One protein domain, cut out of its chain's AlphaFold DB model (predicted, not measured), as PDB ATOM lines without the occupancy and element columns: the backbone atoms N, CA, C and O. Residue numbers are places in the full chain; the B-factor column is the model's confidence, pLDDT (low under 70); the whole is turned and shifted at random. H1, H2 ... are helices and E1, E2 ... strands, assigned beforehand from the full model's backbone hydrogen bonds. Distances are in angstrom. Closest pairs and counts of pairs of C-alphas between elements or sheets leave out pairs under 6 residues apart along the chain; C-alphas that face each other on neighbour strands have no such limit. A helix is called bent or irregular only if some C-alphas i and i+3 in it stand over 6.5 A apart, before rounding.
ATOM      1  N   SER A 809      13.967  28.940  31.625       93.38
ATOM      2  CA  SER A 809      13.406  30.284  31.481       93.38
ATOM      3  C   SER A 809      12.432  30.674  32.598       93.38
ATOM      4  O   SER A 809      12.134  31.858  32.731       93.38
ATOM      5  N   PHE A 810      11.932  29.731  33.405       95.06
ATOM      6  CA  PHE A 810      11.064  30.031  34.548       95.06
ATOM      7  C   PHE A 810      11.876  30.598  35.712       95.06
ATOM      8  O   PHE A 810      11.514  31.632  36.271       95.06
ATOM      9  N   SER A 811      13.009  29.970  36.042       93.50
ATOM     10  CA  SER A 811      13.862  30.417  37.144       93.50
ATOM     11  C   SER A 811      14.780  31.579  36.764       93.50
ATOM     12  O   SER A 811      15.265  32.267  37.654       93.50
ATOM     13  N   GLN A 812      15.015  31.860  35.481       94.12
ATOM     14  CA  GLN A 812      15.842  32.999  35.046       94.12
ATOM     15  C   GLN A 812      15.160  34.370  35.175       94.12
ATOM     16  O   GLN A 812      15.799  35.389  34.925       94.12
ATOM     17  N   ARG A 813      13.876  34.418  35.542       94.06
ATOM     18  CA  ARG A 813      13.116  35.668  35.633       94.06
ATOM     19  C   ARG A 813      13.425  36.417  36.924       94.06
ATOM     20  O   ARG A 813      13.493  35.811  37.992       94.06
ATOM     21  N   ASP A 814      13.518  37.740  36.824       94.62
ATOM     22  CA  ASP A 814      13.563  38.621  37.997       94.62
ATOM     23  C   ASP A 814      12.231  38.595  38.763       94.62
ATOM     24  O   ASP A 814      12.210  38.711  39.991       94.62
ATOM     25  N   GLU A 815      11.123  38.394  38.036       96.25
ATOM     26  CA  GLU A 815       9.773  38.268  38.579       96.25
ATOM     27  C   GLU A 815       9.158  36.901  38.244       96.25
ATOM     28  O   GLU A 815       9.059  36.501  37.081       96.25
ATOM     29  N   ILE A 816       8.718  36.191  39.281       97.38
ATOM     30  CA  ILE A 816       8.071  34.881  39.192       97.38
ATOM     31  C   ILE A 816       6.620  35.077  39.609       97.38
ATOM     32  O   ILE A 816       6.316  35.221  40.794       97.38
ATOM     33  N   ALA A 817       5.735  35.148  38.618       97.38
ATOM     34  CA  ALA A 817       4.356  35.568  38.818       97.38
ATOM     35  C   ALA A 817       3.353  34.422  38.635       97.38
ATOM     36  O   ALA A 817       3.461  33.622  37.696       97.38
ATOM     37  N   ALA A 818       2.343  34.408  39.503       97.81
ATOM     38  CA  ALA A 818       1.179  33.539  39.440       97.81
ATOM     39  C   ALA A 818      -0.129  34.332  39.433       97.81
ATOM     40  O   ALA A 818      -0.212  35.408  40.031       97.81
ATOM     41  N   LYS A 819      -1.156  33.759  38.802       96.75
ATOM     42  CA  LYS A 819      -2.515  34.304  38.761       96.75
ATOM     43  C   LYS A 819      -3.529  33.263  39.239       96.75
ATOM     44  O   LYS A 819      -3.594  32.168  38.683       96.75
ATOM     45  N   LEU A 820      -4.293  33.588  40.279       95.00
ATOM     46  CA  LEU A 820      -5.298  32.711  40.886       95.00
ATOM     47  C   LEU A 820      -6.690  33.308  40.659       95.00
ATOM     48  O   LEU A 820      -6.957  34.446  41.054       95.00
ATOM     49  N   TYR A 821      -7.572  32.524  40.046       93.12
ATOM     50  CA  TYR A 821      -8.943  32.911  39.727       93.12
ATOM     51  C   TYR A 821      -9.921  32.298  40.721       93.12
ATOM     52  O   TYR A 821      -9.921  31.089  40.913       93.12
ATOM     53  N   PHE A 822     -10.768  33.131  41.311       91.00
ATOM     54  CA  PHE A 822     -11.791  32.788  42.293       91.00
ATOM     55  C   PHE A 822     -13.173  33.157  41.761       91.00
ATOM     56  O   PHE A 822     -13.293  34.014  40.886       91.00
ATOM     57  N   TYR A 823     -14.219  32.581  42.346       86.75
ATOM     58  CA  TYR A 823     -15.611  32.928  42.064       86.75
ATOM     59  C   TYR A 823     -16.347  33.272  43.367       86.75
ATOM     60  O   TYR A 823     -15.909  32.917  44.460       86.75
ATOM     61  N   LYS A 824     -17.410  34.080  43.264       80.19
ATOM     62  CA  LYS A 824     -18.149  34.634  44.423       80.19
ATOM     63  C   LYS A 824     -19.005  33.621  45.190       80.19
ATOM     64  O   LYS A 824     -19.638  34.011  46.168       80.19
ATOM     65  N   ASP A 825     -19.070  32.383  44.729       68.00
ATOM     66  CA  ASP A 825     -19.757  31.277  45.393       68.00
ATOM     67  C   ASP A 825     -19.055  30.836  46.685       68.00
ATOM     68  O   ASP A 825     -19.711  30.314  47.577       68.00
ATOM     69  N   GLU A 826     -17.759  31.130  46.849       72.25
ATOM     70  CA  GLU A 826     -17.021  30.853  48.084       72.25
ATOM     71  C   GLU A 826     -16.221  32.069  48.587       72.25
ATOM     72  O   GLU A 826     -15.913  33.025  47.872       72.25
ATOM     73  N   ASN A 827     -15.822  32.038  49.861       80.38
ATOM     74  CA  ASN A 827     -15.027  33.101  50.488       80.38
ATOM     75  C   ASN A 827     -13.499  32.927  50.315       80.38
ATOM     76  O   ASN A 827     -12.723  33.694  50.904       80.38
ATOM     77  N   TRP A 828     -13.052  31.973  49.483       85.31
ATOM     78  CA  TRP A 828     -11.635  31.629  49.300       85.31
ATOM     79  C   TRP A 828     -10.761  32.795  48.854       85.31
ATOM     80  O   TRP A 828      -9.607  32.853  49.265       85.31
ATOM     81  N   PHE A 829     -11.288  33.761  48.094       91.00
ATOM     82  CA  PHE A 829     -10.523  34.950  47.695       91.00
ATOM     83  C   PHE A 829      -9.963  35.708  48.908       91.00
ATOM     84  O   PHE A 829      -8.780  36.048  48.962       91.00
ATOM     85  N   SER A 830     -10.812  35.951  49.912       89.50
ATOM     86  CA  SER A 830     -10.409  36.685  51.116       89.50
ATOM     87  C   SER A 830      -9.511  35.836  52.015       89.50
ATOM     88  O   SER A 830      -8.588  36.365  52.635       89.50
ATOM     89  N   ILE A 831      -9.763  34.524  52.074       89.12
ATOM     90  CA  ILE A 831      -8.937  33.575  52.830       89.12
ATOM     91  C   ILE A 831      -7.526  33.519  52.238       89.12
ATOM     92  O   ILE A 831      -6.573  33.760  52.972       89.12
ATOM     93  N   ALA A 832      -7.393  33.314  50.927       91.75
ATOM     94  CA  ALA A 832      -6.112  33.234  50.232       91.75
ATOM     95  C   ALA A 832      -5.302  34.532  50.378       91.75
ATOM     96  O   ALA A 832      -4.125  34.497  50.735       91.75
ATOM     97  N   ALA A 833      -5.935  35.701  50.196       94.19
ATOM     98  CA  ALA A 833      -5.269  36.992  50.394       94.19
ATOM     99  C   ALA A 833      -4.688  37.137  51.815       94.19
ATOM    100  O   ALA A 833      -3.558  37.602  51.994       94.19
ATOM    101  N   ASN A 834      -5.449  36.720  52.831       92.56
ATOM    102  CA  ASN A 834      -5.008  36.759  54.223       92.56
ATOM    103  C   ASN A 834      -3.929  35.714  54.525       92.56
ATOM    104  O   ASN A 834      -3.022  36.003  55.308       92.56
ATOM    105  N   ASP A 835      -4.012  34.536  53.911       92.56
ATOM    106  CA  ASP A 835      -3.083  33.427  54.102       92.56
ATOM    107  C   ASP A 835      -1.694  33.748  53.526       92.56
ATOM    108  O   ASP A 835      -0.692  33.719  54.251       92.56
ATOM    109  N   PHE A 836      -1.636  34.218  52.272       95.69
ATOM    110  CA  PHE A 836      -0.416  34.737  51.640       95.69
ATOM    111  C   PHE A 836       0.236  35.865  52.439       95.69
ATOM    112  O   PHE A 836       1.454  35.859  52.648       95.69
ATOM    113  N   ASN A 837      -0.559  36.795  52.962       95.38
ATOM    114  CA  ASN A 837      -0.037  37.883  53.781       95.38
ATOM    115  C   ASN A 837       0.485  37.393  55.149       95.38
ATOM    116  O   ASN A 837       1.605  37.701  55.558       95.38
ATOM    117  N   SER A 838      -0.307  36.596  55.867       91.56
ATOM    118  CA  SER A 838      -0.056  36.298  57.285       91.56
ATOM    119  C   SER A 838       0.890  35.118  57.490       91.56
ATOM    120  O   SER A 838       1.856  35.228  58.262       91.56
ATOM    121  N   ASN A 839       0.619  34.008  56.798       91.81
ATOM    122  CA  ASN A 839       1.324  32.740  56.965       91.81
ATOM    123  C   ASN A 839       2.575  32.680  56.087       91.81
ATOM    124  O   ASN A 839       3.641  32.311  56.579       91.81
ATOM    125  N   TYR A 840       2.490  33.152  54.840       93.94
ATOM    126  CA  TYR A 840       3.637  33.181  53.918       93.94
ATOM    127  C   TYR A 840       4.442  34.490  53.959       93.94
ATOM    128  O   TYR A 840       5.502  34.590  53.330       93.94
ATOM    129  N   LYS A 841       4.012  35.471  54.769       95.81
ATOM    130  CA  LYS A 841       4.697  36.762  54.977       95.81
ATOM    131  C   LYS A 841       4.903  37.545  53.672       95.81
ATOM    132  O   LYS A 841       5.945  38.181  53.500       95.81
ATOM    133  N   MET A 842       3.965  37.455  52.732       97.69
ATOM    134  CA  MET A 842       3.990  38.270  51.518       97.69
ATOM    135  C   MET A 842       3.438  39.668  51.808       97.69
ATOM    136  O   MET A 842       2.493  39.826  52.569       97.69
ATOM    137  N   ASN A 843       4.004  40.696  51.185       97.19
ATOM    138  CA  ASN A 843       3.485  42.052  51.291       97.19
ATOM    139  C   ASN A 843       2.232  42.185  50.424       97.19
ATOM    140  O   ASN A 843       2.303  42.007  49.208       97.19
ATOM    141  N   LEU A 844       1.101  42.536  51.035       96.62
ATOM    142  CA  LEU A 844      -0.101  42.936  50.305       96.62
ATOM    143  C   LEU A 844       0.121  44.327  49.689       96.62
ATOM    144  O   LEU A 844       0.086  45.330  50.399       96.62
ATOM    145  N   GLU A 845       0.375  44.392  48.379       96.44
ATOM    146  CA  GLU A 845       0.641  45.654  47.675       96.44
ATOM    147  C   GLU A 845      -0.645  46.467  47.501       96.44
ATOM    148  O   GLU A 845      -0.660  47.678  47.727       96.44
ATOM    149  N   TRP A 846      -1.736  45.799  47.119       96.81
ATOM    150  CA  TRP A 846      -3.067  46.390  47.025       96.81
ATOM    151  C   TRP A 846      -4.157  45.310  47.058       96.81
ATOM    152  O   TRP A 846      -3.923  44.153  46.710       96.81
ATOM    153  N   ASN A 847      -5.361  45.705  47.480       95.69
ATOM    154  CA  ASN A 847      -6.566  44.876  47.483       95.69
ATOM    155  C   ASN A 847      -7.797  45.779  47.326       95.69
ATOM    156  O   ASN A 847      -7.971  46.714  48.106       95.69
ATOM    157  N   ASN A 848      -8.637  45.518  46.323       93.81
ATOM    158  CA  ASN A 848      -9.863  46.284  46.066       93.81
ATOM    159  C   ASN A 848     -11.155  45.477  46.317       93.81
ATOM    160  O   ASN A 848     -12.238  45.904  45.918       93.81
ATOM    161  N   GLY A 849     -11.049  44.304  46.948       88.44
ATOM    162  CA  GLY A 849     -12.164  43.392  47.218       88.44
ATOM    163  C   GLY A 849     -12.581  42.514  46.034       88.44
ATOM    164  O   GLY A 849     -13.353  41.582  46.228       88.44
ATOM    165  N   LYS A 850     -12.069  42.776  44.826       91.06
ATOM    166  CA  LYS A 850     -12.220  41.906  43.647       91.06
ATOM    167  C   LYS A 850     -10.892  41.398  43.109       91.06
ATOM    168  O   LYS A 850     -10.837  40.357  42.481       91.06
ATOM    169  N   GLN A 851      -9.825  42.142  43.318       95.50
ATOM    170  CA  GLN A 851      -8.485  41.768  42.932       95.50
ATOM    171  C   GLN A 851      -7.530  42.145  44.060       95.50
ATOM    172  O   GLN A 851      -7.765  43.113  44.797       95.50
ATOM    173  N   ALA A 852      -6.461  41.372  44.192       97.25
ATOM    174  CA  ALA A 852      -5.392  41.642  45.137       97.25
ATOM    175  C   ALA A 852      -4.048  41.240  44.535       97.25
ATOM    176  O   ALA A 852      -3.972  40.253  43.809       97.25
ATOM    177  N   ARG A 853      -2.992  41.980  44.875       98.12
ATOM    178  CA  ARG A 853      -1.612  41.642  44.517       98.12
ATOM    179  C   ARG A 853      -0.782  41.482  45.773       98.12
ATOM    180  O   ARG A 853      -0.720  42.396  46.601       98.12
ATOM    181  N   LEU A 854      -0.107  40.346  45.882       98.19
ATOM    182  CA  LEU A 854       0.849  40.065  46.945       98.19
ATOM    183  C   LEU A 854       2.236  39.842  46.358       98.19
ATOM    184  O   LEU A 854       2.374  39.238  45.296       98.19
ATOM    185  N   SER A 855       3.275  40.296  47.058       98.00
ATOM    186  CA  SER A 855       4.648  40.063  46.619       98.00
ATOM    187  C   SER A 855       5.629  39.781  47.746       98.00
ATOM    188  O   SER A 855       5.451  40.194  48.892       98.00
ATOM    189  N   LYS A 856       6.701  39.056  47.427       97.62
ATOM    190  CA  LYS A 856       7.789  38.755  48.364       97.62
ATOM    191  C   LYS A 856       9.098  38.586  47.611       97.62
ATOM    192  O   LYS A 856       9.108  38.038  46.516       97.62
ATOM    193  N   ILE A 857      10.202  39.041  48.198       96.88
ATOM    194  CA  ILE A 857      11.534  38.787  47.644       96.88
ATOM    195  C   ILE A 857      12.069  37.482  48.236       96.88
ATOM    196  O   ILE A 857      12.170  37.356  49.456       96.88
ATOM    197  N   VAL A 858      12.434  36.540  47.370       94.88
ATOM    198  CA  VAL A 858      13.053  35.256  47.718       94.88
ATOM    199  C   VAL A 858      14.278  35.067  46.833       94.88
ATOM    200  O   VAL A 858      14.195  35.188  45.615       94.88
ATOM    201  N   ASN A 859      15.435  34.814  47.449       93.06
ATOM    202  CA  ASN A 859      16.714  34.623  46.752       93.06
ATOM    203  C   ASN A 859      17.029  35.710  45.693       93.06
ATOM    204  O   ASN A 859      17.514  35.427  44.601       93.06
ATOM    205  N   GLY A 860      16.700  36.970  46.002       92.81
ATOM    206  CA  GLY A 860      16.916  38.114  45.108       92.81
ATOM    207  C   GLY A 860      15.881  38.290  43.990       92.81
ATOM    208  O   GLY A 860      15.931  39.310  43.311       92.81
ATOM    209  N   LYS A 861      14.926  37.366  43.828       97.06
ATOM    210  CA  LYS A 861      13.830  37.448  42.849       97.06
ATOM    211  C   LYS A 861      12.525  37.847  43.520       97.06
ATOM    212  O   LYS A 861      12.306  37.541  44.693       97.06
ATOM    213  N   LYS A 862      11.643  38.519  42.784       97.44
ATOM    214  CA  LYS A 862      10.321  38.921  43.271       97.44
ATOM    215  C   LYS A 862       9.286  37.863  42.893       97.44
ATOM    216  O   LYS A 862       8.984  37.675  41.721       97.44
ATOM    217  N   ILE A 863       8.709  37.199  43.885       98.19
ATOM    218  CA  ILE A 863       7.510  36.377  43.708       98.19
ATOM    219  C   ILE A 863       6.293  37.302  43.736       98.19
ATOM    220  O   ILE A 863       6.203  38.161  44.617       98.19
ATOM    221  N   ILE A 864       5.372  37.122  42.789       98.31
ATOM    222  CA  ILE A 864       4.116  37.874  42.678       98.31
ATOM    223  C   ILE A 864       2.956  36.882  42.602       98.31
ATOM    224  O   ILE A 864       2.990  35.949  41.806       98.31
ATOM    225  N   ILE A 865       1.922  37.093  43.412       98.31
ATOM    226  CA  ILE A 865       0.667  36.342  43.335       98.31
ATOM    227  C   ILE A 865      -0.468  37.346  43.178       98.31
ATOM    228  O   ILE A 865      -0.736  38.139  44.086       98.31
ATOM    229  N   ASP A 866      -1.128  37.289  42.027       97.62
ATOM    230  CA  ASP A 866      -2.318  38.071  41.733       97.62
ATOM    231  C   ASP A 866      -3.569  37.219  41.908       97.62
ATOM    232  O   ASP A 866      -3.677  36.121  41.367       97.62
ATOM    233  N   LEU A 867      -4.526  37.748  42.660       96.62
ATOM    234  CA  LEU A 867      -5.816  37.128  42.932       96.62
ATOM    235  C   LEU A 867      -6.901  37.890  42.170       96.62
ATOM    236  O   LEU A 867      -6.880  39.123  42.140       96.62
ATOM    237  N   GLU A 868      -7.868  37.178  41.599       94.44
ATOM    238  CA  GLU A 868      -9.003  37.765  40.881       94.44
ATOM    239  C   GLU A 868     -10.304  37.042  41.218       94.44
ATOM    240  O   GLU A 868     -10.400  35.834  41.052       94.44
ATOM    241  N   LEU A 869     -11.298  37.781  41.705       92.38
ATOM    242  CA  LEU A 869     -12.633  37.309  42.048       92.38
ATOM    243  C   LEU A 869     -13.611  37.645  40.918       92.38
ATOM    244  O   LEU A 869     -14.012  38.802  40.742       92.38
ATOM    245  N   ASN A 870     -14.021  36.609  40.201       89.25
ATOM    246  CA  ASN A 870     -14.921  36.670  39.064       89.25
ATOM    247  C   ASN A 870     -16.379  36.452  39.467       89.25
ATOM    248  O   ASN A 870     -16.700  35.920  40.533       89.25
ATOM    249  N   ASP A 871     -17.285  36.913  38.608       79.38
ATOM    250  CA  ASP A 871     -18.713  36.693  38.788       79.38
ATOM    251  C   ASP A 871     -19.105  35.329  38.200       79.38
ATOM    252  O   ASP A 871     -18.848  35.105  37.018       79.38
ATOM    253  N   PRO A 872     -19.725  34.420  38.977       70.44
ATOM    254  CA  PRO A 872     -20.105  33.104  38.470       70.44
ATOM    255  C   PRO A 872     -21.172  33.165  37.369       70.44
ATOM    256  O   PRO A 872     -21.356  32.163  36.683       70.44
ATOM    257  N   SER A 873     -21.856  34.302  37.180       70.56
ATOM    258  CA  SER A 873     -22.809  34.517  36.076       70.56
ATOM    259  C   SER A 873     -22.155  34.844  34.729       70.56
ATOM    260  O   SER A 873     -22.853  34.938  33.722       70.56
ATOM    261  N   VAL A 874     -20.836  35.050  34.698       71.25
ATOM    262  CA  VAL A 874     -20.089  35.350  33.475       71.25
ATOM    263  C   VAL A 874     -19.434  34.067  32.970       71.25
ATOM    264  O   VAL A 874     -18.620  33.471  33.671       71.25
ATOM    265  N   ASP A 875     -19.769  33.668  31.742       67.50
ATOM    266  CA  ASP A 875     -19.294  32.409  31.149       67.50
ATOM    267  C   ASP A 875     -17.783  32.403  30.871       67.50
ATOM    268  O   ASP A 875     -17.145  31.355  30.930       67.50
ATOM    269  N   PHE A 876     -17.193  33.567  30.581       76.25
ATOM    270  CA  PHE A 876     -15.760  33.706  30.329       76.25
ATOM    271  C   PHE A 876     -15.262  35.134  30.592       76.25
ATOM    272  O   PHE A 876     -15.935  36.114  30.259       76.25
ATOM    273  N   VAL A 877     -14.052  35.262  31.148       78.19
ATOM    274  CA  VAL A 877     -13.412  36.555  31.431       78.19
ATOM    275  C   VAL A 877     -12.212  36.762  30.490       78.19
ATOM    276  O   VAL A 877     -11.232  36.029  30.607       78.19
ATOM    277  N   PRO A 878     -12.230  37.771  29.590       79.12
ATOM    278  CA  PRO A 878     -11.177  37.976  28.584       79.12
ATOM    279  C   PRO A 878      -9.743  38.100  29.120       79.12
ATOM    280  O   PRO A 878      -8.808  37.670  28.447       79.12
ATOM    281  N   SER A 879      -9.553  38.631  30.335       83.12
ATOM    282  CA  SER A 879      -8.230  38.721  30.981       83.12
ATOM    283  C   SER A 879      -7.558  37.355  31.140       83.12
ATOM    284  O   SER A 879      -6.336  37.258  31.074       83.12
ATOM    285  N   ILE A 880      -8.346  36.285  31.285       88.88
ATOM    286  CA  ILE A 880      -7.829  34.928  31.454       88.88
ATOM    287  C   ILE A 880      -7.090  34.460  30.199       88.88
ATOM    288  O   ILE A 880      -6.035  33.832  30.296       88.88
ATOM    289  N   GLU A 881      -7.601  34.800  29.013       89.62
ATOM    290  CA  GLU A 881      -6.937  34.451  27.758       89.62
ATOM    291  C   GLU A 881      -5.611  35.171  27.587       89.62
ATOM    292  O   GLU A 881      -4.613  34.544  27.220       89.62
ATOM    293  N   GLU A 882      -5.581  36.462  27.903       89.44
ATOM    294  CA  GLU A 882      -4.352  37.251  27.869       89.44
ATOM    295  C   GLU A 882      -3.302  36.686  28.837       89.44
ATOM    296  O   GLU A 882      -2.131  36.560  28.476       89.44
ATOM    297  N   ASP A 883      -3.714  36.260  30.031       91.69
ATOM    298  CA  ASP A 883      -2.820  35.726  31.059       91.69
ATOM    299  C   ASP A 883      -2.276  34.325  30.706       91.69
ATOM    300  O   ASP A 883      -1.099  34.017  30.953       91.69
ATOM    301  N   ILE A 884      -3.098  33.475  30.079       90.69
ATOM    302  CA  ILE A 884      -2.714  32.122  29.644       90.69
ATOM    303  C   ILE A 884      -1.856  32.153  28.374       90.69
ATOM    304  O   ILE A 884      -0.892  31.392  28.273       90.69
ATOM    305  N   LYS A 885      -2.150  33.028  27.406       90.56
ATOM    306  CA  LYS A 885      -1.352  33.159  26.169       90.56
ATOM    307  C   LYS A 885      -0.130  34.063  26.345       90.56
ATOM    308  O   LYS A 885       0.850  33.943  25.613       90.56
ATOM    309  N   GLY A 886      -0.174  34.972  27.313       89.81
ATOM    310  CA  GLY A 886       0.903  35.906  27.617       89.81
ATOM    311  C   GLY A 886       2.101  35.243  28.293       89.81
ATOM    312  O   GLY A 886       2.071  34.084  28.691       89.81
ATOM    313  N   GLN A 887       3.182  36.000  28.473       88.75
ATOM    314  CA  GLN A 887       4.386  35.516  29.157       88.75
ATOM    315  C   GLN A 887       4.462  35.949  30.620       88.75
ATOM    316  O   GLN A 887       5.337  35.459  31.316       88.75
ATOM    317  N   THR A 888       3.579  36.829  31.101       92.69
ATOM    318  CA  THR A 888       3.654  37.427  32.447       92.69
ATOM    319  C   THR A 888       3.633  36.374  33.554       92.69
ATOM    320  O   THR A 888       4.596  36.253  34.309       92.69
ATOM    321  N   TYR A 889       2.571  35.572  33.617       96.12
ATOM    322  CA  TYR A 889       2.404  34.546  34.644       96.12
ATOM    323  C   TYR A 889       2.930  33.208  34.143       96.12
ATOM    324  O   TYR A 889       2.545  32.760  33.065       96.12
ATOM    325  N   ILE A 890       3.794  32.548  34.910       96.44
ATOM    326  CA  ILE A 890       4.211  31.167  34.604       96.44
ATOM    327  C   ILE A 890       3.232  30.143  35.179       96.44
ATOM    328  O   ILE A 890       3.215  28.995  34.748       96.44
ATOM    329  N   TYR A 891       2.431  30.572  36.153       97.19
ATOM    330  CA  TYR A 891       1.545  29.740  36.946       97.19
ATOM    331  C   TYR A 891       0.141  30.334  36.928       97.19
ATOM    332  O   TYR A 891      -0.041  31.518  37.215       97.19
ATOM    333  N   THR A 892      -0.857  29.514  36.624       95.69
ATOM    334  CA  THR A 892      -2.267  29.899  36.734       95.69
ATOM    335  C   THR A 892      -3.013  28.856  37.543       95.69
ATOM    336  O   THR A 892      -2.688  27.672  37.447       95.69
ATOM    337  N   ALA A 893      -3.997  29.277  38.332       92.88
ATOM    338  CA  ALA A 893      -4.857  28.340  39.037       92.88
ATOM    339  C   ALA A 893      -6.321  28.757  39.019       92.88
ATOM    340  O   ALA A 893      -6.649  29.928  39.216       92.88
ATOM    341  N   HIS A 894      -7.188  27.761  38.874       89.12
ATOM    342  CA  HIS A 894      -8.595  27.871  39.230       89.12
ATOM    343  C   HIS A 894      -8.762  27.563  40.723       89.12
ATOM    344  O   HIS A 894      -8.295  26.524  41.180       89.12
ATOM    345  N   ARG A 895      -9.426  28.440  41.482       85.31
ATOM    346  CA  ARG A 895      -9.749  28.256  42.900       85.31
ATOM    347  C   ARG A 895     -11.245  28.395  43.142       85.31
ATOM    348  O   ARG A 895     -11.838  29.426  42.842       85.31
ATOM    349  N   GLY A 896     -11.817  27.367  43.756       75.38
ATOM    350  CA  GLY A 896     -13.235  27.282  44.080       75.38
ATOM    351  C   GLY A 896     -13.806  25.929  43.673       75.38
ATOM    352  O   GLY A 896     -13.063  24.964  43.469       75.38
ATOM    353  N   HIS A 897     -15.127  25.854  43.533       73.56
ATOM    354  CA  HIS A 897     -15.784  24.639  43.069       73.56
ATOM    355  C   HIS A 897     -15.407  24.271  41.630       73.56
ATOM    356  O   HIS A 897     -15.396  25.109  40.728       73.56
ATOM    357  N   SER A 898     -15.183  22.975  41.398       68.88
ATOM    358  CA  SER A 898     -14.672  22.451  40.130       68.88
ATOM    359  C   SER A 898     -15.563  22.719  38.915       68.88
ATOM    360  O   SER A 898     -15.030  22.800  37.810       68.88
ATOM    361  N   PHE A 899     -16.868  22.958  39.080       70.00
ATOM    362  CA  PHE A 899     -17.750  23.347  37.969       70.00
ATOM    363  C   PHE A 899     -17.413  24.729  37.376       70.00
ATOM    364  O   PHE A 899     -17.751  25.008  36.229       70.00
ATOM    365  N   ASN A 900     -16.710  25.600  38.109       78.56
ATOM    366  CA  ASN A 900     -16.216  26.869  37.569       78.56
ATOM    367  C   ASN A 900     -14.857  26.716  36.849       78.56
ATOM    368  O   ASN A 900     -14.376  27.681  36.250       78.56
ATOM    369  N   THR A 901     -14.240  25.525  36.865       81.62
ATOM    370  CA  THR A 901     -12.967  25.264  36.167       81.62
ATOM    371  C   THR A 901     -13.118  25.467  34.663       81.62
ATOM    372  O   THR A 901     -12.240  26.059  34.045       81.62
ATOM    373  N   GLU A 902     -14.252  25.076  34.074       80.06
ATOM    374  CA  GLU A 902     -14.543  25.338  32.658       80.06
ATOM    375  C   GLU A 902     -14.667  26.820  32.325       80.06
ATOM    376  O   GLU A 902     -14.267  27.232  31.246       80.06
ATOM    377  N   LYS A 903     -15.177  27.642  33.244       83.44
ATOM    378  CA  LYS A 903     -15.250  29.096  33.034       83.44
ATOM    379  C   LYS A 903     -13.860  29.725  33.051       83.44
ATOM    380  O   LYS A 903     -13.594  30.695  32.344       83.44
ATOM    381  N   THR A 904     -12.953  29.158  33.853       87.88
ATOM    382  CA  THR A 904     -11.542  29.558  33.865       87.88
ATOM    383  C   THR A 904     -10.786  29.017  32.647       87.88
ATOM    384  O   THR A 904      -9.927  29.708  32.113       87.88
ATOM    385  N   TYR A 905     -11.104  27.815  32.171       89.38
ATOM    386  CA  TYR A 905     -10.396  27.146  31.077       89.38
ATOM    387  C   TYR A 905     -11.377  26.571  30.027       89.38
ATOM    388  O   TYR A 905     -11.468  25.345  29.878       89.38
ATOM    389  N   PRO A 906     -12.127  27.424  29.299       86.06
ATOM    390  CA  PRO A 906     -13.147  26.967  28.355       86.06
ATOM    391  C   PRO A 906     -12.538  26.293  27.121       86.06
ATOM    392  O   PRO A 906     -11.362  26.477  26.808       86.06
ATOM    393  N   ASP A 907     -13.353  25.532  26.386       81.81
ATOM    394  CA  ASP A 907     -12.905  24.680  25.270       81.81
ATOM    395  C   ASP A 907     -12.130  25.414  24.173       81.81
ATOM    396  O   ASP A 907     -11.183  24.871  23.607       81.81
ATOM    397  N   PHE A 908     -12.492  26.664  23.886       80.31
ATOM    398  CA  PHE A 908     -11.836  27.461  22.846       80.31
ATOM    399  C   PHE A 908     -10.489  28.061  23.285       80.31
ATOM    400  O   PHE A 908      -9.798  28.670  22.466       80.31
ATOM    401  N   LEU A 909     -10.103  27.923  24.558       81.62
ATOM    402  CA  LEU A 909      -8.963  28.623  25.149       81.62
ATOM    403  C   LEU A 909      -7.625  27.881  25.008       81.62
ATOM    404  O   LEU A 909      -6.793  27.925  25.906       81.62
ATOM    405  N   SER A 910      -7.372  27.202  23.893       84.00
ATOM    406  CA  SER A 910      -6.107  26.478  23.710       84.00
ATOM    407  C   SER A 910      -4.897  27.418  23.593       84.00
ATOM    408  O   SER A 910      -4.979  28.560  23.120       84.00
ATOM    409  N   SER A 911      -3.741  26.941  24.061       82.06
ATOM    410  CA  SER A 911      -2.477  27.682  24.012       82.06
ATOM    411  C   SER A 911      -1.290  26.728  23.929       82.06
ATOM    412  O   SER A 911      -1.181  25.787  24.712       82.06
ATOM    413  N   ASP A 912      -0.350  27.040  23.037       83.25
ATOM    414  CA  ASP A 912       0.943  26.352  22.940       83.25
ATOM    415  C   ASP A 912       1.966  26.861  23.967       83.25
ATOM    416  O   ASP A 912       3.095  26.367  24.029       83.25
ATOM    417  N   THR A 913       1.602  27.861  24.774       89.38
ATOM    418  CA  THR A 913       2.502  28.425  25.782       89.38
ATOM    419  C   THR A 913       2.646  27.465  26.957       89.38
ATOM    420  O   THR A 913       1.658  27.082  27.576       89.38
ATOM    421  N   THR A 914       3.883  27.134  27.321       93.25
ATOM    422  CA  THR A 914       4.174  26.343  28.521       93.25
ATOM    423  C   THR A 914       3.828  27.119  29.791       93.25
ATOM    424  O   THR A 914       4.400  28.180  30.061       93.25
ATOM    425  N   LYS A 915       2.916  26.563  30.589       94.62
ATOM    426  CA  LYS A 915       2.499  27.068  31.902       94.62
ATOM    427  C   LYS A 915       2.531  25.952  32.940       94.62
ATOM    428  O   LYS A 915       2.579  24.776  32.594       94.62
ATOM    429  N   ILE A 916       2.459  26.332  34.208       96.12
ATOM    430  CA  ILE A 916       1.952  25.464  35.270       96.12
ATOM    431  C   ILE A 916       0.472  25.805  35.444       96.12
ATOM    432  O   ILE A 916       0.127  26.943  35.770       96.12
ATOM    433  N   ILE A 917      -0.397  24.835  35.185       94.81
ATOM    434  CA  ILE A 917      -1.841  24.946  35.360       94.81
ATOM    435  C   ILE A 917      -2.211  24.132  36.594       94.81
ATOM    436  O   ILE A 917      -2.117  22.907  36.603       94.81
ATOM    437  N   HIS A 918      -2.607  24.821  37.658       93.00
ATOM    438  CA  HIS A 918      -3.078  24.187  38.880       93.00
ATOM    439  C   HIS A 918      -4.603  24.160  38.887       93.00
ATOM    440  O   HIS A 918      -5.275  25.170  39.109       93.00
ATOM    441  N   LEU A 919      -5.157  22.979  38.651       88.44
ATOM    442  CA  LEU A 919      -6.586  22.730  38.714       88.44
ATOM    443  C   LEU A 919      -6.996  22.525  40.180       88.44
ATOM    444  O   LEU A 919      -7.328  21.424  40.600       88.44
ATOM    445  N   ALA A 920      -6.941  23.586  40.983       80.12
ATOM    446  CA  ALA A 920      -7.178  23.544  42.429       80.12
ATOM    447  C   ALA A 920      -8.671  23.524  42.826       80.12
ATOM    448  O   ALA A 920      -9.038  24.011  43.898       80.12
ATOM    449  N   GLY A 921      -9.529  22.991  41.952       74.69
ATOM    450  CA  GLY A 921     -10.907  22.628  42.271       74.69
ATOM    451  C   GLY A 921     -10.999  21.136  42.580       74.69
ATOM    452  O   GLY A 921     -10.312  20.334  41.949       74.69
ATOM    453  N   CYS A 922     -11.852  20.756  43.531       70.62
ATOM    454  CA  CYS A 922     -11.992  19.357  43.934       70.62
ATOM    455  C   CYS A 922     -12.402  18.477  42.740       70.62
ATOM    456  O   CYS A 922     -13.437  18.716  42.112       70.62
ATOM    457  N   GLY A 923     -11.593  17.468  42.431       67.62
ATOM    458  CA  GLY A 923     -11.938  16.410  41.474       67.62
ATOM    459  C   GLY A 923     -11.515  16.724  40.067       67.62
ATOM    460  O   GLY A 923     -11.924  16.060  39.117       67.62
ATOM    461  N   SER A 924     -10.670  17.738  39.940       76.19
ATOM    462  CA  SER A 924     -10.080  18.145  38.685       76.19
ATOM    463  C   SER A 924      -9.241  17.052  38.033       76.19
ATOM    464  O   SER A 924      -9.112  17.066  36.811       76.19
ATOM    465  N   TYR A 925      -8.715  16.090  38.804       78.94
ATOM    466  CA  TYR A 925      -7.967  14.966  38.240       78.94
ATOM    467  C   TYR A 925      -8.806  14.145  37.247       78.94
ATOM    468  O   TYR A 925      -8.306  13.779  36.187       78.94
ATOM    469  N   GLY A 926     -10.108  13.965  37.508       75.12
ATOM    470  CA  GLY A 926     -11.021  13.293  36.576       75.12
ATOM    471  C   GLY A 926     -11.182  14.003  35.227       75.12
ATOM    472  O   GLY A 926     -11.605  13.387  34.261       75.12
ATOM    473  N   ARG A 927     -10.798  15.282  35.130       78.44
ATOM    474  CA  ARG A 927     -10.804  16.070  33.884       78.44
ATOM    475  C   ARG A 927      -9.402  16.413  33.393       78.44
ATOM    476  O   ARG A 927      -9.233  17.228  32.487       78.44
ATOM    477  N   LEU A 928      -8.370  15.813  33.984       85.31
ATOM    478  CA  LEU A 928      -6.986  16.121  33.650       85.31
ATOM    479  C   LEU A 928      -6.693  15.868  32.166       85.31
ATOM    480  O   LEU A 928      -5.999  16.671  31.546       85.31
ATOM    481  N   ALA A 929      -7.254  14.799  31.594       87.06
ATOM    482  CA  ALA A 929      -7.076  14.443  30.188       87.06
ATOM    483  C   ALA A 929      -7.538  15.558  29.241       87.06
ATOM    484  O   ALA A 929      -6.798  15.972  28.349       87.06
ATOM    485  N   GLU A 930      -8.734  16.085  29.486       87.75
ATOM    486  CA  GLU A 930      -9.334  17.168  28.714       87.75
ATOM    487  C   GLU A 930      -8.439  18.415  28.723       87.75
ATOM    488  O   GLU A 930      -8.128  18.986  27.676       87.75
ATOM    489  N   TYR A 931      -7.960  18.828  29.900       89.00
ATOM    490  CA  TYR A 931      -7.095  20.002  29.997       89.00
ATOM    491  C   TYR A 931      -5.698  19.753  29.417       89.00
ATOM    492  O   TYR A 931      -5.142  20.650  28.783       89.00
ATOM    493  N   GLN A 932      -5.150  18.545  29.555       90.69
ATOM    494  CA  GLN A 932      -3.891  18.156  28.915       90.69
ATOM    495  C   GLN A 932      -3.975  18.244  27.386       90.69
ATOM    496  O   GLN A 932      -3.044  18.743  26.759       90.69
ATOM    497  N   GLN A 933      -5.094  17.833  26.783       89.31
ATOM    498  CA  GLN A 933      -5.317  18.009  25.345       89.31
ATOM    499  C   GLN A 933      -5.402  19.492  24.950       89.31
ATOM    500  O   GLN A 933      -4.845  19.881  23.923       89.31
ATOM    501  N   LYS A 934      -6.055  20.332  25.770       90.81
ATOM    502  CA  LYS A 934      -6.193  21.784  25.527       90.81
ATOM    503  C   LYS A 934      -4.867  22.547  25.628       90.81
ATOM    504  O   LYS A 934      -4.645  23.490  24.864       90.81
ATOM    505  N   PHE A 935      -3.995  22.159  26.562       92.31
ATOM    506  CA  PHE A 935      -2.701  22.807  26.812       92.31
ATOM    507  C   PHE A 935      -1.553  21.789  26.756       92.31
ATOM    508  O   PHE A 935      -0.917  21.504  27.777       92.31
ATOM    509  N   PRO A 936      -1.231  21.263  25.562       89.56
ATOM    510  CA  PRO A 936      -0.361  20.094  25.404       89.56
ATOM    511  C   PRO A 936       1.094  20.321  25.837       89.56
ATOM    512  O   PRO A 936       1.823  19.360  26.064       89.56
ATOM    513  N   ASN A 937       1.527  21.578  25.976       89.88
ATOM    514  CA  ASN A 937       2.888  21.939  26.389       89.88
ATOM    515  C   ASN A 937       2.984  22.373  27.860       89.88
ATOM    516  O   ASN A 937       4.053  22.813  28.292       89.88
ATOM    517  N   SER A 938       1.876  22.331  28.604       93.50
ATOM    518  CA  SER A 938       1.805  22.782  29.994       93.50
ATOM    519  C   SER A 938       1.953  21.631  30.986       93.50
ATOM    520  O   SER A 938       1.741  20.465  30.667       93.50
ATOM    521  N   PHE A 939       2.323  21.985  32.212       94.31
ATOM    522  CA  PHE A 939       2.412  21.076  33.343       94.31
ATOM    523  C   PHE A 939       1.192  21.253  34.233       94.31
ATOM    524  O   PHE A 939       0.767  22.382  34.480       94.31
ATOM    525  N   PHE A 940       0.659  20.152  34.747       92.94
ATOM    526  CA  PHE A 940      -0.586  20.163  35.501       92.94
ATOM    527  C   PHE A 940      -0.367  19.731  36.938       92.94
ATOM    528  O   PHE A 940       0.266  18.712  37.190       92.94
ATOM    529  N   ILE A 941      -0.932  20.498  37.863       91.75
ATOM    530  CA  ILE A 941      -1.138  20.069  39.244       91.75
ATOM    531  C   ILE A 941      -2.645  19.884  39.400       91.75
ATOM    532  O   ILE A 941      -3.403  20.807  39.093       91.75
ATOM    533  N   ALA A 942      -3.086  18.710  39.837       87.25
ATOM    534  CA  ALA A 942      -4.504  18.377  39.963       87.25
ATOM    535  C   ALA A 942      -4.823  17.799  41.345       87.25
ATOM    536  O   ALA A 942      -3.945  17.277  42.028       87.25
ATOM    537  N   ASP A 943      -6.081  17.914  41.760       80.00
ATOM    538  CA  ASP A 943      -6.570  17.482  43.069       80.00
ATOM    539  C   ASP A 943      -7.445  16.228  42.896       80.00
ATOM    540  O   ASP A 943      -8.449  16.261  42.176       80.00
ATOM    541  N   LYS A 944      -7.044  15.130  43.550       72.31
ATOM    542  CA  LYS A 944      -7.800  13.875  43.716       72.31
ATOM    543  C   LYS A 944      -8.655  13.880  44.975       72.31
ATOM    544  O   LYS A 944      -8.796  12.859  45.646       72.31
ATOM    545  N   ASP A 945      -9.232  15.017  45.307       63.03
ATOM    546  CA  ASP A 945     -10.440  15.073  46.107       63.03
ATOM    547  C   ASP A 945     -10.311  15.092  47.621       63.03
ATOM    548  O   ASP A 945     -11.238  14.687  48.324       63.03
ATOM    549  N   GLU A 946      -9.241  15.673  48.163       55.84
ATOM    550  CA  GLU A 946      -9.144  15.830  49.622       55.84
ATOM    551  C   GLU A 946      -9.773  17.117  50.182       55.84
ATOM    552  O   GLU A 946      -9.956  17.238  51.397       55.84
ATOM    553  N   GLY A 947     -10.189  18.057  49.325       49.72
ATOM    554  CA  GLY A 947     -11.210  19.058  49.670       49.72
ATOM    555  C   GLY A 947     -10.827  20.061  50.763       49.72
ATOM    556  O   GLY A 947     -11.672  20.489  51.550       49.72
ATOM    557  N   GLN A 948      -9.558  20.456  50.834       55.50
ATOM    558  CA  GLN A 948      -9.076  21.449  51.791       55.50
ATOM    559  C   GLN A 948      -8.388  22.567  50.996       55.50
ATOM    560  O   GLN A 948      -7.234  22.427  50.620       55.50
ATOM    561  N   GLY A 949      -9.064  23.688  50.715       56.50
ATOM    562  CA  GLY A 949      -8.483  24.792  49.924       56.50
ATOM    563  C   GLY A 949      -7.154  25.359  50.463       56.50
ATOM    564  O   GLY A 949      -6.371  25.917  49.702       56.50
ATOM    565  N   PHE A 950      -6.846  25.167  51.751       61.00
ATOM    566  CA  PHE A 950      -5.585  25.588  52.382       61.00
ATOM    567  C   PHE A 950      -4.325  24.930  51.758       61.00
ATOM    568  O   PHE A 950      -3.391  25.649  51.395       61.00
ATOM    569  N   PRO A 951      -4.265  23.595  51.563       75.75
ATOM    570  CA  PRO A 951      -3.259  22.926  50.737       75.75
ATOM    571  C   PRO A 951      -2.903  23.612  49.414       75.75
ATOM    572  O   PRO A 951      -1.720  23.683  49.076       75.75
ATOM    573  N   SER A 952      -3.879  24.153  48.684       82.38
ATOM    574  CA  SER A 952      -3.652  24.712  47.348       82.38
ATOM    575  C   SER A 952      -2.915  26.060  47.368       82.38
ATOM    576  O   SER A 952      -2.083  26.312  46.489       82.38
ATOM    577  N   ASP A 953      -3.157  26.913  48.373       87.69
ATOM    578  CA  ASP A 953      -2.401  28.166  48.568       87.69
ATOM    579  C   ASP A 953      -0.946  27.853  48.915       87.69
ATOM    580  O   ASP A 953      -0.012  28.405  48.326       87.69
ATOM    581  N   LYS A 954      -0.756  26.869  49.801       89.81
ATOM    582  CA  LYS A 954       0.563  26.377  50.191       89.81
ATOM    583  C   LYS A 954       1.351  25.830  49.010       89.81
ATOM    584  O   LYS A 954       2.518  26.178  48.859       89.81
ATOM    585  N   VAL A 955       0.727  24.997  48.178       91.81
ATOM    586  CA  VAL A 955       1.355  24.458  46.964       91.81
ATOM    587  C   VAL A 955       1.753  25.575  46.015       91.81
ATOM    588  O   VAL A 955       2.895  25.603  45.564       91.81
ATOM    589  N   THR A 956       0.852  26.525  45.765       94.06
ATOM    590  CA  THR A 956       1.143  27.685  44.914       94.06
ATOM    591  C   THR A 956       2.390  28.414  45.412       94.06
ATOM    592  O   THR A 956       3.331  28.621  44.650       94.06
ATOM    593  N   TYR A 957       2.430  28.764  46.701       95.50
ATOM    594  CA  TYR A 957       3.572  29.467  47.279       95.50
ATOM    595  C   TYR A 957       4.868  28.650  47.183       95.50
ATOM    596  O   TYR A 957       5.872  29.180  46.716       95.50
ATOM    597  N   LEU A 958       4.852  27.374  47.585       95.12
ATOM    598  CA  LEU A 958       6.053  26.530  47.621       95.12
ATOM    599  C   LEU A 958       6.625  26.260  46.225       95.12
ATOM    600  O   LEU A 958       7.844  26.272  46.060       95.12
ATOM    601  N   VAL A 959       5.773  26.085  45.212       96.81
ATOM    602  CA  VAL A 959       6.222  25.934  43.821       96.81
ATOM    603  C   VAL A 959       6.912  27.214  43.342       96.81
ATOM    604  O   VAL A 959       8.016  27.155  42.802       96.81
ATOM    605  N   LEU A 960       6.313  28.387  43.576       97.31
ATOM    606  CA  LEU A 960       6.918  29.666  43.180       97.31
ATOM    607  C   LEU A 960       8.208  29.960  43.957       97.31
ATOM    608  O   LEU A 960       9.170  30.467  43.378       97.31
ATOM    609  N   GLU A 961       8.242  29.628  45.250       97.06
ATOM    610  CA  GLU A 961       9.424  29.741  46.108       97.06
ATOM    611  C   GLU A 961      10.560  28.854  45.594       97.06
ATOM    612  O   GLU A 961      11.670  29.344  45.385       97.06
ATOM    613  N   GLY A 962      10.276  27.589  45.283       96.69
ATOM    614  CA  GLY A 962      11.268  26.678  44.727       96.69
ATOM    615  C   GLY A 962      11.819  27.151  43.379       96.69
ATOM    616  O   GLY A 962      13.036  27.167  43.183       96.69
ATOM    617  N   ILE A 963      10.962  27.642  42.477       97.31
ATOM    618  CA  ILE A 963      11.405  28.222  41.195       97.31
ATOM    619  C   ILE A 963      12.279  29.467  41.431       97.31
ATOM    620  O   ILE A 963      13.288  29.664  40.740       97.31
ATOM    621  N   ALA A 964      11.961  30.289  42.439       96.69
ATOM    622  CA  ALA A 964      12.783  31.439  42.823       96.69
ATOM    623  C   ALA A 964      14.168  31.018  43.326       96.69
ATOM    624  O   ALA A 964      15.181  31.618  42.944       96.69
ATOM    625  N   GLU A 965      14.232  29.929  44.086       96.31
ATOM    626  CA  GLU A 965      15.469  29.285  44.536       96.31
ATOM    627  C   GLU A 965      16.253  28.604  43.401       96.31
ATOM    628  O   GLU A 965      17.433  28.305  43.571       96.31
ATOM    629  N   GLY A 966      15.646  28.429  42.225       95.12
ATOM    630  CA  GLY A 966      16.268  27.800  41.060       95.12
ATOM    631  C   GLY A 966      15.983  26.305  40.922       95.12
ATOM    632  O   GLY A 966      16.585  25.666  40.062       95.12
ATOM    633  N   LYS A 967      15.070  25.755  41.730       96.19
ATOM    634  CA  LYS A 967      14.589  24.375  41.613       96.19
ATOM    635  C   LYS A 967      13.642  24.261  40.420       96.19
ATOM    636  O   LYS A 967      12.750  25.091  40.251       96.19
ATOM    637  N   LEU A 968      13.858  23.247  39.587       95.00
ATOM    638  CA  LEU A 968      13.079  22.998  38.366       95.00
ATOM    639  C   LEU A 968      12.553  21.559  38.271       95.00
ATOM    640  O   LEU A 968      11.700  21.292  37.428       95.00
ATOM    641  N   ASN A 969      13.045  20.646  39.114       94.62
ATOM    642  CA  ASN A 969      12.546  19.276  39.185       94.62
ATOM    643  C   ASN A 969      11.303  19.232  40.069       94.62
ATOM    644  O   ASN A 969      11.276  19.865  41.124       94.62
ATOM    645  N   TRP A 970      10.295  18.454  39.679       93.56
ATOM    646  CA  TRP A 970       9.077  18.333  40.480       93.56
ATOM    647  C   TRP A 970       9.302  17.649  41.819       93.56
ATOM    648  O   TRP A 970       8.621  18.011  42.769       93.56
ATOM    649  N   GLU A 971      10.282  16.755  41.941       89.62
ATOM    650  CA  GLU A 971      10.658  16.168  43.236       89.62
ATOM    651  C   GLU A 971      11.040  17.244  44.267       89.62
ATOM    652  O   GLU A 971      10.659  17.155  45.429       89.62
ATOM    653  N   ASP A 972      11.721  18.311  43.829       91.50
ATOM    654  CA  ASP A 972      12.133  19.430  44.687       91.50
ATOM    655  C   ASP A 972      10.995  20.433  44.969       91.50
ATOM    656  O   ASP A 972      11.103  21.268  45.875       91.50
ATOM    657  N   LEU A 973       9.939  20.409  44.148       93.88
ATOM    658  CA  LEU A 973       8.802  21.338  44.189       93.88
ATOM    659  C   LEU A 973       7.551  20.720  44.825       93.88
ATOM    660  O   LEU A 973       6.657  21.455  45.249       93.88
ATOM    661  N   THR A 974       7.480  19.391  44.888       91.81
ATOM    662  CA  THR A 974       6.361  18.637  45.450       91.81
ATOM    663  C   THR A 974       6.508  18.593  46.966       91.81
ATOM    664  O   THR A 974       7.461  18.006  47.475       91.81
ATOM    665  N   PRO A 975       5.598  19.210  47.733       88.44
ATOM    666  CA  PRO A 975       5.717  19.200  49.181       88.44
ATOM    667  C   PRO A 975       5.326  17.841  49.772       88.44
ATOM    668  O   PRO A 975       4.397  17.203  49.288       88.44
ATOM    669  N   ASP A 976       5.939  17.457  50.897       87.69
ATOM    670  CA  ASP A 976       5.712  16.158  51.565       87.69
ATOM    671  C   ASP A 976       4.231  15.835  51.837       87.69
ATOM    672  O   ASP A 976       3.816  14.679  51.809       87.69
ATOM    673  N   PHE A 977       3.415  16.862  52.095       85.75
ATOM    674  CA  PHE A 977       1.989  16.691  52.370       85.75
ATOM    675  C   PHE A 977       1.146  16.466  51.106       85.75
ATOM    676  O   PHE A 977      -0.019  16.118  51.245       85.75
ATOM    677  N   ALA A 978       1.676  16.687  49.895       83.88
ATOM    678  CA  ALA A 978       0.910  16.616  48.647       83.88
ATOM    679  C   ALA A 978       0.230  15.255  48.478       83.88
ATOM    680  O   ALA A 978      -0.969  15.192  48.221       83.88
ATOM    681  N   LYS A 979       0.977  14.173  48.729       77.31
ATOM    682  CA  LYS A 979       0.467  12.801  48.651       77.31
ATOM    683  C   LYS A 979      -0.625  12.511  49.687       77.31
ATOM    684  O   LYS A 979      -1.583  11.823  49.369       77.31
ATOM    685  N   GLU A 980      -0.487  13.047  50.902       76.50
ATOM    686  CA  GLU A 980      -1.495  12.967  51.980       76.50
ATOM    687  C   GLU A 980      -2.653  13.956  51.782       76.50
ATOM    688  O   GLU A 980      -3.505  14.062  52.649       76.50
ATOM    689  N   LYS A 981      -2.624  14.769  50.720       77.75
ATOM    690  CA  LYS A 981      -3.683  15.716  50.357       77.75
ATOM    691  C   LYS A 981      -4.257  15.435  48.977       77.75
ATOM    692  O   LYS A 981      -4.880  16.316  48.398       77.75
ATOM    693  N   GLY A 982      -4.017  14.239  48.438       75.31
ATOM    694  CA  GLY A 982      -4.504  13.835  47.123       75.31
ATOM    695  C   GLY A 982      -4.028  14.725  45.972       75.31
ATOM    696  O   GLY A 982      -4.624  14.694  44.903       75.31
ATOM    697  N   LEU A 983      -2.978  15.529  46.150       83.19
ATOM    698  CA  LEU A 983      -2.475  16.405  45.096       83.19
ATOM    699  C   LEU A 983      -1.523  15.631  44.192       83.19
ATOM    700  O   LEU A 983      -0.541  15.045  44.652       83.19
ATOM    701  N   VAL A 984      -1.813  15.666  42.898       84.62
ATOM    702  CA  VAL A 984      -1.033  15.003  41.857       84.62
ATOM    703  C   VAL A 984      -0.146  16.026  41.194       84.62
ATOM    704  O   VAL A 984      -0.618  17.020  40.637       84.62
ATOM    705  N   PHE A 985       1.149  15.756  41.261       90.44
ATOM    706  CA  PHE A 985       2.175  16.502  40.562       90.44
ATOM    707  C   PHE A 985       2.651  15.689  39.354       90.44
ATOM    708  O   PHE A 985       2.519  14.464  39.355       90.44
ATOM    709  N   PRO A 986       3.217  16.335  38.324       89.50
ATOM    710  CA  PRO A 986       3.822  15.615  37.215       89.50
ATOM    711  C   PRO A 986       5.008  14.770  37.709       89.50
ATOM    712  O   PRO A 986       6.026  15.316  38.125       89.50
ATOM    713  N   GLU A 987       4.887  13.444  37.653       83.56
ATOM    714  CA  GLU A 987       5.999  12.513  37.935       83.56
ATOM    715  C   GLU A 987       6.836  12.225  36.684       83.56
ATOM    716  O   GLU A 987       8.038  11.986  36.738       83.56
TER     717      GLU A 987
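This is residues 809 to 987 of the 1002 residues of an uncharacterized protein of Candidatus Pacearchaeota archaeon (UniProt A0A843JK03). One twisted sheet of seven strands runs through the domain with helices over both faces: it curls round the long H5, which shares one face with H1, while H2, H3 and H4 cover the opposite face. The short H6 packs on residues 958 to 963 of H5, and the last residues come back to E7, where 983 to 984 pair antiparallel with 942 to 943. The printed part has 179 residues with six named helices and seven named strands, in the order E1 H1 E2 E3 E4 H2 E5 H3 E6 H4 E7 H5 H6. The sheet, in the order E2 E3 E4 E1 E5 E6 E7, is mixed, and the class is mixed, helices and strands. The whole is compact and rounded, with a radius of gyration of the C-alphas of 14.8 A and spans of 39 by 37 by 33 A.

Begin at E1, residues 815 to 823, an inner strand. After H1, residues 828 to 838, find a meander, each strand the antiparallel neighbour of the one before: E2, residues 843 to 847, E3, residues 851 to 858, and E4, residues 861 to 870. E2 and E3 form a hairpin, with N 845 and O 853 2.9 A apart; E3 and E4 form another, with N 854 and O 865 2.9 A apart. E4 is parallel to E1, with N 818 and O 864 2.8 A apart. H1 lies over E3 and E4 at a height over the sheet of 8.3 A; the closest C-alphas of H1 and E3 are those of Ala 833 and Ala 852, 7.0 A. Next come H2, residues 878 to 885, and E5, residues 889 to 895, parallel to E1, with N 819 and O 891 3.0 A apart. E1, H1, E2 and E4, H2, E5 are split strand-helix-strand units, their two strands running the same way with other strands between them; both crossovers are right-handed. H2 is on the opposite face from H1, slantwise to E1 at 40 degrees on the local plane. H3, residues 898 to 904, leads to E6, residues 916 to 920, then H4, residues 924 to 934, to E7, residues 939 to 943. E5, H3, E6 and E6, H4, E7 are strand-helix-strand units, parallel neighbours with a helix between, both right-handed. N 892 and O 916 are 2.9 A apart, and N 917 and O 939 are 2.8 A apart. The closest C-alphas of H4 and E7 are those of Tyr 925 and Ala 942, 5.2 A. H5, residues 949 to 965, touches H1 at a steep tilt of 47 degrees, the same way, closest at the C-alphas of Ala 832 and Asp 953, 6.5 A. H6, residues 970 to 973, touches H5, closest at the C-alphas of Val 959 and Leu 973, 5.3 A. Every O i to N i+4 pair is within hydrogen-bond range in H1 and H2, against 1 of 3 in H3, which has 3 of 4 O i to N i+3 pairs, 5 of 7 in H4 and 12 of 13 in H5; H6 is too short for such a pair.

Find C-alpha 815 at (9.773, 38.268, 38.579); from there E1 runs 26.2 A to C-alpha 823. E3 is 23.0 A long and E4 29.0 A. H5 runs 25.0 A from C-alpha 949 at (-8.483, 24.792, 49.924), and H6 ends at C-alpha 973, (8.802, 21.338, 44.189). H3 is only just irregular, with C-alphas 899 and 902 6.52 A apart; H4 is irregular, with C-alphas 926 and 929 7.6 A apart.

The C-alphas farthest apart are those of Asn 859 and Ser 873, 40.9 A. The printed part has no cut, and its one long link is H3 to E6. The mean pLDDT of the printed part is 87.7; residues 825, 875, 898, 923 and 945 to 950 are under 70.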